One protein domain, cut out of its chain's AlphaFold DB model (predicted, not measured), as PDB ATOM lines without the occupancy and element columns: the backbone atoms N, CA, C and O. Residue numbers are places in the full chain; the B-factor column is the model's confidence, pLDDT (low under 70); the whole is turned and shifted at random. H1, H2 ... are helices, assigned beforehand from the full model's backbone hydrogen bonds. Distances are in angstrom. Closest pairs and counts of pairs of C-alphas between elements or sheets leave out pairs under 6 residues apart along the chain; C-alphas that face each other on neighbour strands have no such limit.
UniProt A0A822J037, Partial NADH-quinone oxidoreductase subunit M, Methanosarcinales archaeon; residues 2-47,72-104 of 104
ATOM      1  N   PHE A   2     -20.232  30.581  10.742       83.88
ATOM      2  CA  PHE A   2     -20.449  30.333  12.170       83.88
ATOM      3  C   PHE A   2     -21.096  28.986  12.530       83.88
ATOM      4  O   PHE A   2     -20.473  28.220  13.242       83.88
ATOM      5  N   ILE A   3     -22.305  28.658  12.048       90.19
ATOM      6  CA  ILE A   3     -22.997  27.419  12.473       90.19
ATOM      7  C   ILE A   3     -22.193  26.164  12.140       90.19
ATOM      8  O   ILE A   3     -22.028  25.303  12.994       90.19
ATOM      9  N   ALA A   4     -21.660  26.079  10.921       89.06
ATOM     10  CA  ALA A   4     -20.826  24.952  10.518       89.06
ATOM     11  C   ALA A   4     -19.551  24.857  11.375       89.06
ATOM     12  O   ALA A   4     -19.226  23.786  11.876       89.06
ATOM     13  N   GLU A   5     -18.858  25.976  11.587       91.75
ATOM     14  CA  GLU A   5     -17.639  26.042  12.397       91.75
ATOM     15  C   GLU A   5     -17.909  25.699  13.868       91.75
ATOM     16  O   GLU A   5     -17.211  24.875  14.454       91.75
ATOM     17  N   PHE A   6     -18.982  26.236  14.444       91.75
ATOM     18  CA  PHE A   6     -19.428  25.934  15.799       91.75
ATOM     19  C   PHE A   6     -19.764  24.449  15.964       91.75
ATOM     20  O   PHE A   6     -19.276  23.811  16.896       91.75
ATOM     21  N   LEU A   7     -20.546  23.875  15.042       93.06
ATOM     22  CA  LEU A   7     -20.883  22.451  15.060       93.06
ATOM     23  C   LEU A   7     -19.625  21.580  14.990       93.06
ATOM     24  O   LEU A   7     -19.509  20.624  15.755       93.06
ATOM     25  N   ILE A   8     -18.666  21.909  14.120       92.81
ATOM     26  CA  ILE A   8     -17.407  21.165  14.006       92.81
ATOM     27  C   ILE A   8     -16.617  21.233  15.315       92.81
ATOM     28  O   ILE A   8     -16.140  20.199  15.784       92.81
ATOM     29  N   LEU A   9     -16.502  22.409  15.935       94.94
ATOM     30  CA  LEU A   9     -15.741  22.582  17.174       94.94
ATOM     31  C   LEU A   9     -16.383  21.845  18.353       94.94
ATOM     32  O   LEU A   9     -15.685  21.126  19.067       94.94
ATOM     33  N   VAL A  10     -17.704  21.961  18.527       95.19
ATOM     34  CA  VAL A  10     -18.435  21.285  19.612       95.19
ATOM     35  C   VAL A  10     -18.336  19.768  19.478       95.19
ATOM     36  O   VAL A  10     -18.037  19.086  20.455       95.19
ATOM     37  N   ASN A  11     -18.536  19.230  18.273       93.81
ATOM     38  CA  ASN A  11     -18.479  17.783  18.061       93.81
ATOM     39  C   ASN A  11     -17.047  17.234  18.143       93.81
ATOM     40  O   ASN A  11     -16.845  16.124  18.629       93.81
ATOM     41  N   SER A  12     -16.042  18.008  17.722       95.62
ATOM     42  CA  SER A  12     -14.635  17.578  17.768       95.62
ATOM     43  C   SER A  12     -14.016  17.677  19.163       95.62
ATOM     44  O   SER A  12     -13.015  17.017  19.432       95.62
ATOM     45  N   TYR A  13     -14.588  18.472  20.071       95.44
ATOM     46  CA  TYR A  13     -14.039  18.662  21.417       95.44
ATOM     47  C   TYR A  13     -13.965  17.363  22.227       95.44
ATOM     48  O   TYR A  13     -13.008  17.157  22.969       95.44
ATOM     49  N   PHE A  14     -14.931  16.459  22.045       94.50
ATOM     50  CA  PHE A  14     -14.979  15.192  22.778       94.50
ATOM     51  C   PHE A  14     -13.835  14.232  22.425       94.50
ATOM     52  O   PHE A  14     -13.471  13.395  23.246       94.50
ATOM     53  N   THR A  15     -13.266  14.339  21.222       95.25
ATOM     54  CA  THR A  15     -12.204  13.443  20.736       95.25
ATOM     55  C   THR A  15     -10.840  14.125  20.664       95.25
ATOM     56  O   THR A  15      -9.825  13.483  20.922       95.25
ATOM     57  N   LEU A  16     -10.796  15.418  20.325       96.44
ATOM     58  CA  LEU A  16      -9.575  16.167  20.012       96.44
ATOM     59  C   LEU A  16      -9.540  17.546  20.711       96.44
ATOM     60  O   LEU A  16      -9.406  18.578  20.044       96.44
ATOM     61  N   PRO A  17      -9.611  17.607  22.056       94.44
ATOM     62  CA  PRO A  17      -9.764  18.866  22.792       94.44
ATOM     63  C   PRO A  17      -8.594  19.836  22.578       94.44
ATOM     64  O   PRO A  17      -8.811  21.031  22.381       94.44
ATOM     65  N   THR A  18      -7.353  19.339  22.538       96.50
ATOM     66  CA  THR A  18      -6.159  20.172  22.313       96.50
ATOM     67  C   THR A  18      -6.212  20.899  20.970       96.50
ATOM     68  O   THR A  18      -5.904  22.087  20.894       96.50
ATOM     69  N   PHE A  19      -6.642  20.212  19.909       96.06
ATOM     70  CA  PHE A  19      -6.754  20.808  18.578       96.06
ATOM     71  C   PHE A  19      -7.893  21.823  18.500       96.06
ATOM     72  O   PHE A  19      -7.743  22.857  17.855       96.06
ATOM     73  N   VAL A  20      -9.003  21.574  19.197       96.50
ATOM     74  CA  VAL A  20     -10.129  22.517  19.275       96.50
ATOM     75  C   VAL A  20      -9.710  23.807  19.979       96.50
ATOM     76  O   VAL A  20     -10.013  24.892  19.488       96.50
ATOM     77  N   ILE A  21      -8.943  23.719  21.071       95.31
ATOM     78  CA  ILE A  21      -8.400  24.900  21.758       95.31
ATOM     79  C   ILE A  21      -7.481  25.700  20.825       95.31
ATOM     80  O   ILE A  21      -7.590  26.922  20.762       95.31
ATOM     81  N   LEU A  22      -6.620  25.029  20.054       96.31
ATOM     82  CA  LEU A  22      -5.787  25.697  19.050       96.31
ATOM     83  C   LEU A  22      -6.627  26.375  17.956       96.31
ATOM     84  O   LEU A  22      -6.335  27.508  17.574       96.31
ATOM     85  N   ALA A  23      -7.695  25.725  17.488       94.94
ATOM     86  CA  ALA A  23      -8.598  26.285  16.484       94.94
ATOM     87  C   ALA A  23      -9.330  27.546  16.981       94.94
ATOM     88  O   ALA A  23      -9.500  28.493  16.213       94.94
ATOM     89  N   LEU A  24      -9.688  27.616  18.271       94.62
ATOM     90  CA  LEU A  24     -10.314  28.804  18.866       94.62
ATOM     91  C   LEU A  24      -9.430  30.056  18.765       94.62
ATOM     92  O   LEU A  24      -9.944  31.142  18.504       94.62
ATOM     93  N   PHE A  25      -8.106  29.928  18.900       95.88
ATOM     94  CA  PHE A  25      -7.205  31.063  18.660       95.88
ATOM     95  C   PHE A  25      -7.289  31.558  17.212       95.88
ATOM     96  O   PHE A  25      -7.277  32.765  16.973       95.88
ATOM     97  N   GLY A  26      -7.442  30.642  16.250       94.12
ATOM     98  CA  GLY A  26      -7.645  30.971  14.839       94.12
ATOM     99  C   GLY A  26      -8.873  31.854  14.606       94.12
ATOM    100  O   GLY A  26      -8.794  32.808  13.829       94.12
ATOM    101  N   ILE A  27      -9.969  31.616  15.335       94.50
ATOM    102  CA  ILE A  27     -11.177  32.455  15.274       94.50
ATOM    103  C   ILE A  27     -10.870  33.885  15.724       94.50
ATOM    104  O   ILE A  27     -11.238  34.841  15.040       94.50
ATOM    105  N   VAL A  28     -10.148  34.045  16.837       95.25
ATOM    106  CA  VAL A  28      -9.785  35.369  17.369       95.25
ATOM    107  C   VAL A  28      -8.900  36.132  16.384       95.25
ATOM    108  O   VAL A  28      -9.176  37.294  16.081       95.25
ATOM    109  N   PHE A  29      -7.873  35.480  15.830       96.81
ATOM    110  CA  PHE A  29      -7.008  36.100  14.823       96.81
ATOM    111  C   PHE A  29      -7.777  36.484  13.560       96.81
ATOM    112  O   PHE A  29      -7.591  37.581  13.033       96.81
ATOM    113  N   THR A  30      -8.677  35.611  13.107       95.31
ATOM    114  CA  THR A  30      -9.511  35.861  11.930       95.31
ATOM    115  C   THR A  30     -10.411  37.070  12.158       95.31
ATOM    116  O   THR A  30     -10.445  37.965  11.315       95.31
ATOM    117  N   ALA A  31     -11.085  37.158  13.307       95.62
ATOM    118  CA  ALA A  31     -11.932  38.298  13.648       95.62
ATOM    119  C   ALA A  31     -11.130  39.610  13.723       95.62
ATOM    120  O   ALA A  31     -11.529  40.611  13.129       95.62
ATOM    121  N   GLY A  32      -9.964  39.590  14.379       97.19
ATOM    122  CA  GLY A  32      -9.076  40.751  14.466       97.19
ATOM    123  C   GLY A  32      -8.600  41.237  13.096       97.19
ATOM    124  O   GLY A  32      -8.666  42.432  12.810       97.19
ATOM    125  N   TYR A  33      -8.189  40.318  12.217       96.69
ATOM    126  CA  TYR A  33      -7.783  40.650  10.850       96.69
ATOM    127  C   TYR A  33      -8.932  41.256  10.031       96.69
ATOM    128  O   TYR A  33      -8.721  42.259   9.353       96.69
ATOM    129  N   HIS A  34     -10.147  40.701  10.117       95.56
ATOM    130  CA  HIS A  34     -11.306  41.236   9.393       95.56
ATOM    131  C   HIS A  34     -11.661  42.655   9.849       95.56
ATOM    132  O   HIS A  34     -11.903  43.519   9.006       95.56
ATOM    133  N   LEU A  35     -11.648  42.917  11.161       95.75
ATOM    134  CA  LEU A  35     -11.895  44.258  11.699       95.75
ATOM    135  C   LEU A  35     -10.807  45.246  11.267       95.75
ATOM    136  O   LEU A  35     -11.120  46.345  10.811       95.75
ATOM    137  N   TRP A  36      -9.539  44.842  11.342       95.88
ATOM    138  CA  TRP A  36      -8.417  45.658  10.882       95.88
ATOM    139  C   TRP A  36      -8.500  45.972   9.379       95.88
ATOM    140  O   TRP A  36      -8.316  47.120   8.969       95.88
ATOM    141  N   ALA A  37      -8.828  44.978   8.549       95.94
ATOM    142  CA  ALA A  37      -9.004  45.158   7.113       95.94
ATOM    143  C   ALA A  37     -10.184  46.093   6.805       95.94
ATOM    144  O   ALA A  37     -10.040  47.012   5.999       95.94
ATOM    145  N   MET A  38     -11.319  45.919   7.488       95.56
ATOM    146  CA  MET A  38     -12.501  46.769   7.332       95.56
ATOM    147  C   MET A  38     -12.219  48.218   7.741       95.56
ATOM    148  O   MET A  38     -12.605  49.144   7.027       95.56
ATOM    149  N   GLN A  39     -11.490  48.429   8.840       94.31
ATOM    150  CA  GLN A  39     -11.082  49.763   9.273       94.31
ATOM    151  C   GLN A  39     -10.252  50.469   8.199       94.31
ATOM    152  O   GLN A  39     -10.455  51.649   7.949       94.31
ATOM    153  N   ARG A  40      -9.332  49.756   7.542       91.50
ATOM    154  CA  ARG A  40      -8.479  50.341   6.500       91.50
ATOM    155  C   ARG A  40      -9.190  50.525   5.162       91.50
ATOM    156  O   ARG A  40      -8.856  51.462   4.447       91.50
ATOM    157  N   ALA A  41     -10.112  49.631   4.819       91.19
ATOM    158  CA  ALA A  41     -10.783  49.630   3.523       91.19
ATOM    159  C   ALA A  41     -12.000  50.563   3.472       91.19
ATOM    160  O   ALA A  41     -12.216  51.209   2.453       91.19
ATOM    161  N   VAL A  42     -12.787  50.630   4.551       90.88
ATOM    162  CA  VAL A  42     -14.085  51.330   4.569       90.88
ATOM    163  C   VAL A  42     -14.058  52.568   5.463       90.88
ATOM    164  O   VAL A  42     -14.574  53.610   5.077       90.88
ATOM    165  N   PHE A  43     -13.447  52.477   6.646       90.06
ATOM    166  CA  PHE A  43     -13.477  53.549   7.655       90.06
ATOM    167  C   PHE A  43     -12.200  54.405   7.705       90.06
ATOM    168  O   PHE A  43     -12.045  55.242   8.594       90.06
ATOM    169  N   GLY A  44     -11.262  54.169   6.789       83.81
ATOM    170  CA  GLY A  44      -9.980  54.864   6.729       83.81
ATOM    171  C   GLY A  44     -10.070  56.218   6.029       83.81
ATOM    172  O   GLY A  44     -11.090  56.586   5.453       83.81
ATOM    173  N   THR A  45      -8.966  56.966   6.036       86.12
ATOM    174  CA  THR A  45      -8.839  58.176   5.215       86.12
ATOM    175  C   THR A  45      -8.858  57.813   3.735       86.12
ATOM    176  O   THR A  45      -8.204  56.848   3.329       86.12
ATOM    177  N   TYR A  46      -9.551  58.616   2.930       84.94
ATOM    178  CA  TYR A  46      -9.609  58.406   1.490       84.94
ATOM    179  C   TYR A  46      -8.209  58.406   0.866       84.94
ATOM    180  O   TYR A  46      -7.393  59.288   1.135       84.94
ATOM    181  N   ASN A  47      -7.924  57.406   0.034       84.75
ATOM    182  CA  ASN A  47      -6.652  57.313  -0.669       84.75
ATOM    183  C   ASN A  47      -6.752  58.068  -1.996       84.75
ATOM    184  O   ASN A  47      -7.370  57.580  -2.939       84.75
ATOM    185  N   ILE A  72     -27.957  34.498   4.978       94.44
ATOM    186  CA  ILE A  72     -29.046  34.613   5.955       94.44
ATOM    187  C   ILE A  72     -29.889  33.336   5.965       94.44
ATOM    188  O   ILE A  72     -30.129  32.776   7.031       94.44
ATOM    189  N   TYR A  73     -30.303  32.842   4.795       94.31
ATOM    190  CA  TYR A  73     -31.146  31.653   4.680       94.31
ATOM    191  C   TYR A  73     -30.501  30.427   5.335       94.31
ATOM    192  O   TYR A  73     -31.095  29.823   6.228       94.31
ATOM    193  N   PHE A  74     -29.261  30.099   4.963       92.56
ATOM    194  CA  PHE A  74     -28.539  28.966   5.548       92.56
ATOM    195  C   PHE A  74     -28.064  29.231   6.981       92.56
ATOM    196  O   PHE A  74     -27.820  28.290   7.733       92.56
ATOM    197  N   GLY A  75     -27.937  30.501   7.372       91.50
ATOM    198  CA  GLY A  75     -27.682  30.896   8.752       91.50
ATOM    199  C   GLY A  75     -28.879  30.645   9.671       91.50
ATOM    200  O   GLY A  75     -28.698  30.269  10.821       91.50
ATOM    201  N   LEU A  76     -30.108  30.813   9.187       92.75
ATOM    202  CA  LEU A  76     -31.311  30.542   9.979       92.75
ATOM    203  C   LEU A  76     -31.733  29.071   9.904       92.75
ATOM    204  O   LEU A  76     -32.156  28.502  10.907       92.75
ATOM    205  N   ASN A  77     -31.603  28.453   8.727       93.81
ATOM    206  CA  ASN A  77     -31.959  27.059   8.493       93.81
ATOM    207  C   ASN A  77     -30.794  26.286   7.842       93.81
ATOM    208  O   ASN A  77     -30.716  26.215   6.612       93.81
ATOM    209  N   PRO A  78     -29.896  25.677   8.638       93.12
ATOM    210  CA  PRO A  78     -28.769  24.905   8.114       93.12
ATOM    211  C   PRO A  78     -29.161  23.498   7.628       93.12
ATOM    212  O   PRO A  78     -28.385  22.867   6.907       93.12
ATOM    213  N   ASN A  79     -30.352  23.002   7.990       92.56
ATOM    214  CA  ASN A  79     -30.783  21.621   7.737       92.56
ATOM    215  C   ASN A  79     -30.700  21.190   6.265       92.56
ATOM    216  O   ASN A  79     -30.167  20.113   6.028       92.56
ATOM    217  N   PRO A  80     -31.093  22.002   5.259       92.38
ATOM    218  CA  PRO A  80     -31.011  21.578   3.862       92.38
ATOM    219  C   PRO A  80     -29.605  21.141   3.439       92.38
ATOM    220  O   PRO A  80     -29.457  20.201   2.666       92.38
ATOM    221  N   VAL A  81     -28.565  21.798   3.961       91.75
ATOM    222  CA  VAL A  81     -27.170  21.437   3.670       91.75
ATOM    223  C   VAL A  81     -26.726  20.259   4.536       91.75
ATOM    224  O   VAL A  81     -26.074  19.342   4.037       91.75
ATOM    225  N   LEU A  82     -27.092  20.257   5.821       92.12
ATOM    226  CA  LEU A  82     -26.726  19.183   6.747       92.12
ATOM    227  C   LEU A  82     -27.335  17.837   6.336       92.12
ATOM    228  O   LEU A  82     -26.624  16.839   6.348       92.12
ATOM    229  N   ASP A  83     -28.592  17.806   5.902       93.69
ATOM    230  CA  ASP A  83     -29.296  16.588   5.486       93.69
ATOM    231  C   ASP A  83     -28.672  15.969   4.227       93.69
ATOM    232  O   ASP A  83     -28.526  14.747   4.114       93.69
ATOM    233  N   MET A  84     -28.222  16.810   3.291       92.56
ATOM    234  CA  MET A  84     -27.456  16.351   2.130       92.56
ATOM    235  C   MET A  84     -26.129  15.716   2.569       92.56
ATOM    236  O   MET A  84     -25.775  14.630   2.106       92.56
ATOM    237  N   MET A  85     -25.412  16.361   3.494       92.31
ATOM    238  CA  MET A  85     -24.135  15.862   4.011       92.31
ATOM    239  C   MET A  85     -24.288  14.556   4.798       92.31
ATOM    240  O   MET A  85     -23.501  13.630   4.594       92.31
ATOM    241  N   THR A  86     -25.286  14.447   5.677       91.88
ATOM    242  CA  THR A  86     -25.522  13.249   6.498       91.88
ATOM    243  C   THR A  86     -25.928  12.055   5.643       91.88
ATOM    244  O   THR A  86     -25.454  10.943   5.891       91.88
ATOM    245  N   THR A  87     -26.722  12.277   4.592       93.06
ATOM    246  CA  THR A  87     -27.077  11.237   3.618       93.06
ATOM    247  C   THR A  87     -25.821  10.676   2.950       93.06
ATOM    248  O   THR A  87     -25.586   9.468   2.998       93.06
ATOM    249  N   SER A  88     -24.955  11.541   2.410       91.75
ATOM    250  CA  SER A  88     -23.694  11.110   1.789       91.75
ATOM    251  C   SER A  88     -22.739  10.438   2.782       91.75
ATOM    252  O   SER A  88     -22.143   9.409   2.462       91.75
ATOM    253  N   ALA A  89     -22.612  10.973   3.999       92.06
ATOM    254  CA  ALA A  89     -21.763  10.397   5.040       92.06
ATOM    255  C   ALA A  89     -22.231   8.992   5.450       92.06
ATOM    256  O   ALA A  89     -21.410   8.090   5.607       92.06
ATOM    257  N   THR A  90     -23.543   8.777   5.559       92.50
ATOM    258  CA  THR A  90     -24.118   7.470   5.907       92.50
ATOM    259  C   THR A  90     -23.842   6.438   4.819       92.50
ATOM    260  O   THR A  90     -23.409   5.327   5.130       92.50
ATOM    261  N   SER A  91     -24.008   6.801   3.543       91.31
ATOM    262  CA  SER A  91     -23.674   5.915   2.420       91.31
ATOM    263  C   SER A  91     -22.192   5.527   2.412       91.31
ATOM    264  O   SER A  91     -21.860   4.359   2.204       91.31
ATOM    265  N   LEU A  92     -21.292   6.473   2.698       91.88
ATOM    266  CA  LEU A  92     -19.855   6.196   2.802       91.88
ATOM    267  C   LEU A  92     -19.525   5.278   3.983       91.88
ATOM    268  O   LEU A  92     -18.748   4.337   3.829       91.88
ATOM    269  N   LEU A  93     -20.129   5.505   5.150       92.62
ATOM    270  CA  LEU A  93     -19.934   4.650   6.322       92.62
ATOM    271  C   LEU A  93     -20.418   3.219   6.069       92.62
ATOM    272  O   LEU A  93     -19.726   2.271   6.443       92.62
ATOM    273  N   GLN A  94     -21.560   3.050   5.399       91.50
ATOM    274  CA  GLN A  94     -22.063   1.736   4.995       91.50
ATOM    275  C   GLN A  94     -21.105   1.040   4.027       91.50
ATOM    276  O   GLN A  94     -20.792  -0.131   4.227       91.50
ATOM    277  N   PHE A  95     -20.581   1.759   3.032       91.62
ATOM    278  CA  PHE A  95     -19.599   1.217   2.093       91.62
ATOM    279  C   PHE A  95     -18.315   0.756   2.802       91.62
ATOM    280  O   PHE A  95     -17.871  -0.373   2.609       91.62
ATOM    281  N   VAL A  96     -17.745   1.586   3.681       91.62
ATOM    282  CA  VAL A  96     -16.515   1.255   4.425       91.62
ATOM    283  C   VAL A  96     -16.731   0.093   5.398       91.62
ATOM    284  O   VAL A  96     -15.884  -0.795   5.500       91.62
ATOM    285  N   THR A  97     -17.866   0.068   6.097       88.44
ATOM    286  CA  THR A  97     -18.200  -1.015   7.036       88.44
ATOM    287  C   THR A  97     -18.478  -2.323   6.291       88.44
ATOM    288  O   THR A  97     -18.005  -3.376   6.711       88.44
ATOM    289  N   GLY A  98     -19.165  -2.255   5.146       82.31
ATOM    290  CA  GLY A  98     -19.404  -3.393   4.259       82.31
ATOM    291  C   GLY A  98     -18.112  -3.981   3.693       82.31
ATOM    292  O   GLY A  98     -17.950  -5.195   3.700       82.31
ATOM    293  N   MET A  99     -17.144  -3.145   3.298       70.75
ATOM    294  CA  MET A  99     -15.812  -3.619   2.901       70.75
ATOM    295  C   MET A  99     -15.060  -4.292   4.054       70.75
ATOM    296  O   MET A  99     -14.435  -5.326   3.845       70.75
ATOM    297  N   LYS A 100     -15.127  -3.745   5.277       61.28
ATOM    298  CA  LYS A 100     -14.500  -4.381   6.447       61.28
ATOM    299  C   LYS A 100     -15.066  -5.776   6.725       61.28
ATOM    300  O   LYS A 100     -14.282  -6.655   7.051       61.28
ATOM    301  N   GLY A 101     -16.372  -5.982   6.550       60.38
ATOM    302  CA  GLY A 101     -17.017  -7.290   6.727       60.38
ATOM    303  C   GLY A 101     -16.761  -8.308   5.606       60.38
ATOM    304  O   GLY A 101     -17.104  -9.468   5.772       60.38
ATOM    305  N   VAL A 102     -16.182  -7.894   4.472       58.22
ATOM    306  CA  VAL A 102     -15.786  -8.788   3.361       58.22
ATOM    307  C   VAL A 102     -14.316  -9.227   3.475       58.22
ATOM    308  O   VAL A 102     -13.930 -10.236   2.891       58.22
ATOM    309  N   ILE A 103     -13.485  -8.474   4.206       57.81
ATOM    310  CA  ILE A 103     -12.031  -8.706   4.331       57.81
ATOM    311  C   ILE A 103     -11.668  -9.431   5.651       57.81
ATOM    312  O   ILE A 103     -10.517  -9.822   5.842       57.81
ATOM    313  N   THR A 104     -12.634  -9.653   6.547       47.44
ATOM    314  CA  THR A 104     -12.521 -10.527   7.734       47.44
ATOM    315  C   THR A 104     -13.368 -11.771   7.561       47.44
ATOM    316  O   THR A 104     -12.867 -12.867   7.884       47.44
TER     317      THR A 104
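What this domain is: This is residues 2 to 47 and 72 to 104 of the 104 residues of the protein "Partial NADH-quinone oxidoreductase subunit M" of Methanosarcinales archaeon (UniProt A0A822J037). Two long helices, H2 and H4, reach out to opposite ends of an extended rod, with the short helices H1 and H3 near its middle. H1 and H2 make a narrow, lopsided V that turns at a tight link, and H3 lies near the far end of H1, before H4; residues 28 to 47 stick out at one end and residues 83 to 104 at the other. The printed part has 79 residues, with four named helices in the order H1, H2, H3, H4, and no named strand; the class is all helix. The whole is extended, with a radius of gyration of the C-alphas of 19.8 A and spans of 68 by 32 by 21 A.

Where its parts are: H1 is residues 2 to 13, 16.2 A from first to last C-alpha, and begins at C-alpha 2 at (-20.449, 30.333, 12.170). H2, residues 17 to 41, is 36.3 A long and ends at C-alpha 41 at (-10.783, 49.630, 3.523). H3 is residues 72 to 76, 6.2 A long. H4, residues 79 to 103, is 35.8 A long and ends at C-alpha 103 at (-12.031, -8.706, 4.331).

How they stand to each other: H1 and H2 form a helical hairpin and only just touch, with 3 pairs of C-alphas within 8 A; the closest are those of Tyr 13 and Val 20, 5.9 A apart. H1 touches H2 with residues 9 to 13 alone, and H2 touches H1 with residue 20 alone. The two helices run opposite ways at a shallow tilt of 23 degrees. H1 and H3 are close but not clearly touching; their closest C-alphas, those of Ile 3 and Gly 75, are 6.9 A apart. H3 and H4 are close but not clearly touching, with the C-alphas of Phe 74 and Val 81 closest at 7.9 A. H4 is apart from H1 and from H2, and H2 is apart from H3. Each O i to N i+4 pair is within hydrogen-bond range in H1 and H3, against 19 of 21 in H2 and 20 of 21 in H4.

The domain as a whole: The C-alphas farthest apart are those of Tyr 46 and Thr 104, at 69.3 A. Residues 48 to 71 are cut out, and C-alphas 47 and 72 are 32.6 A apart across the cut, which lies in the link from H2 to H3. The links H1 to H2 and H3 to H4 are tight. Residues 28 to 47, of which 28 to 41 belong to H2, and residues 83 to 104, of which 83 to 103 belong to H4, stand free. The mean pLDDT of the printed part is 90.3, and the model's confidence is under 70 at residues 100 to 104.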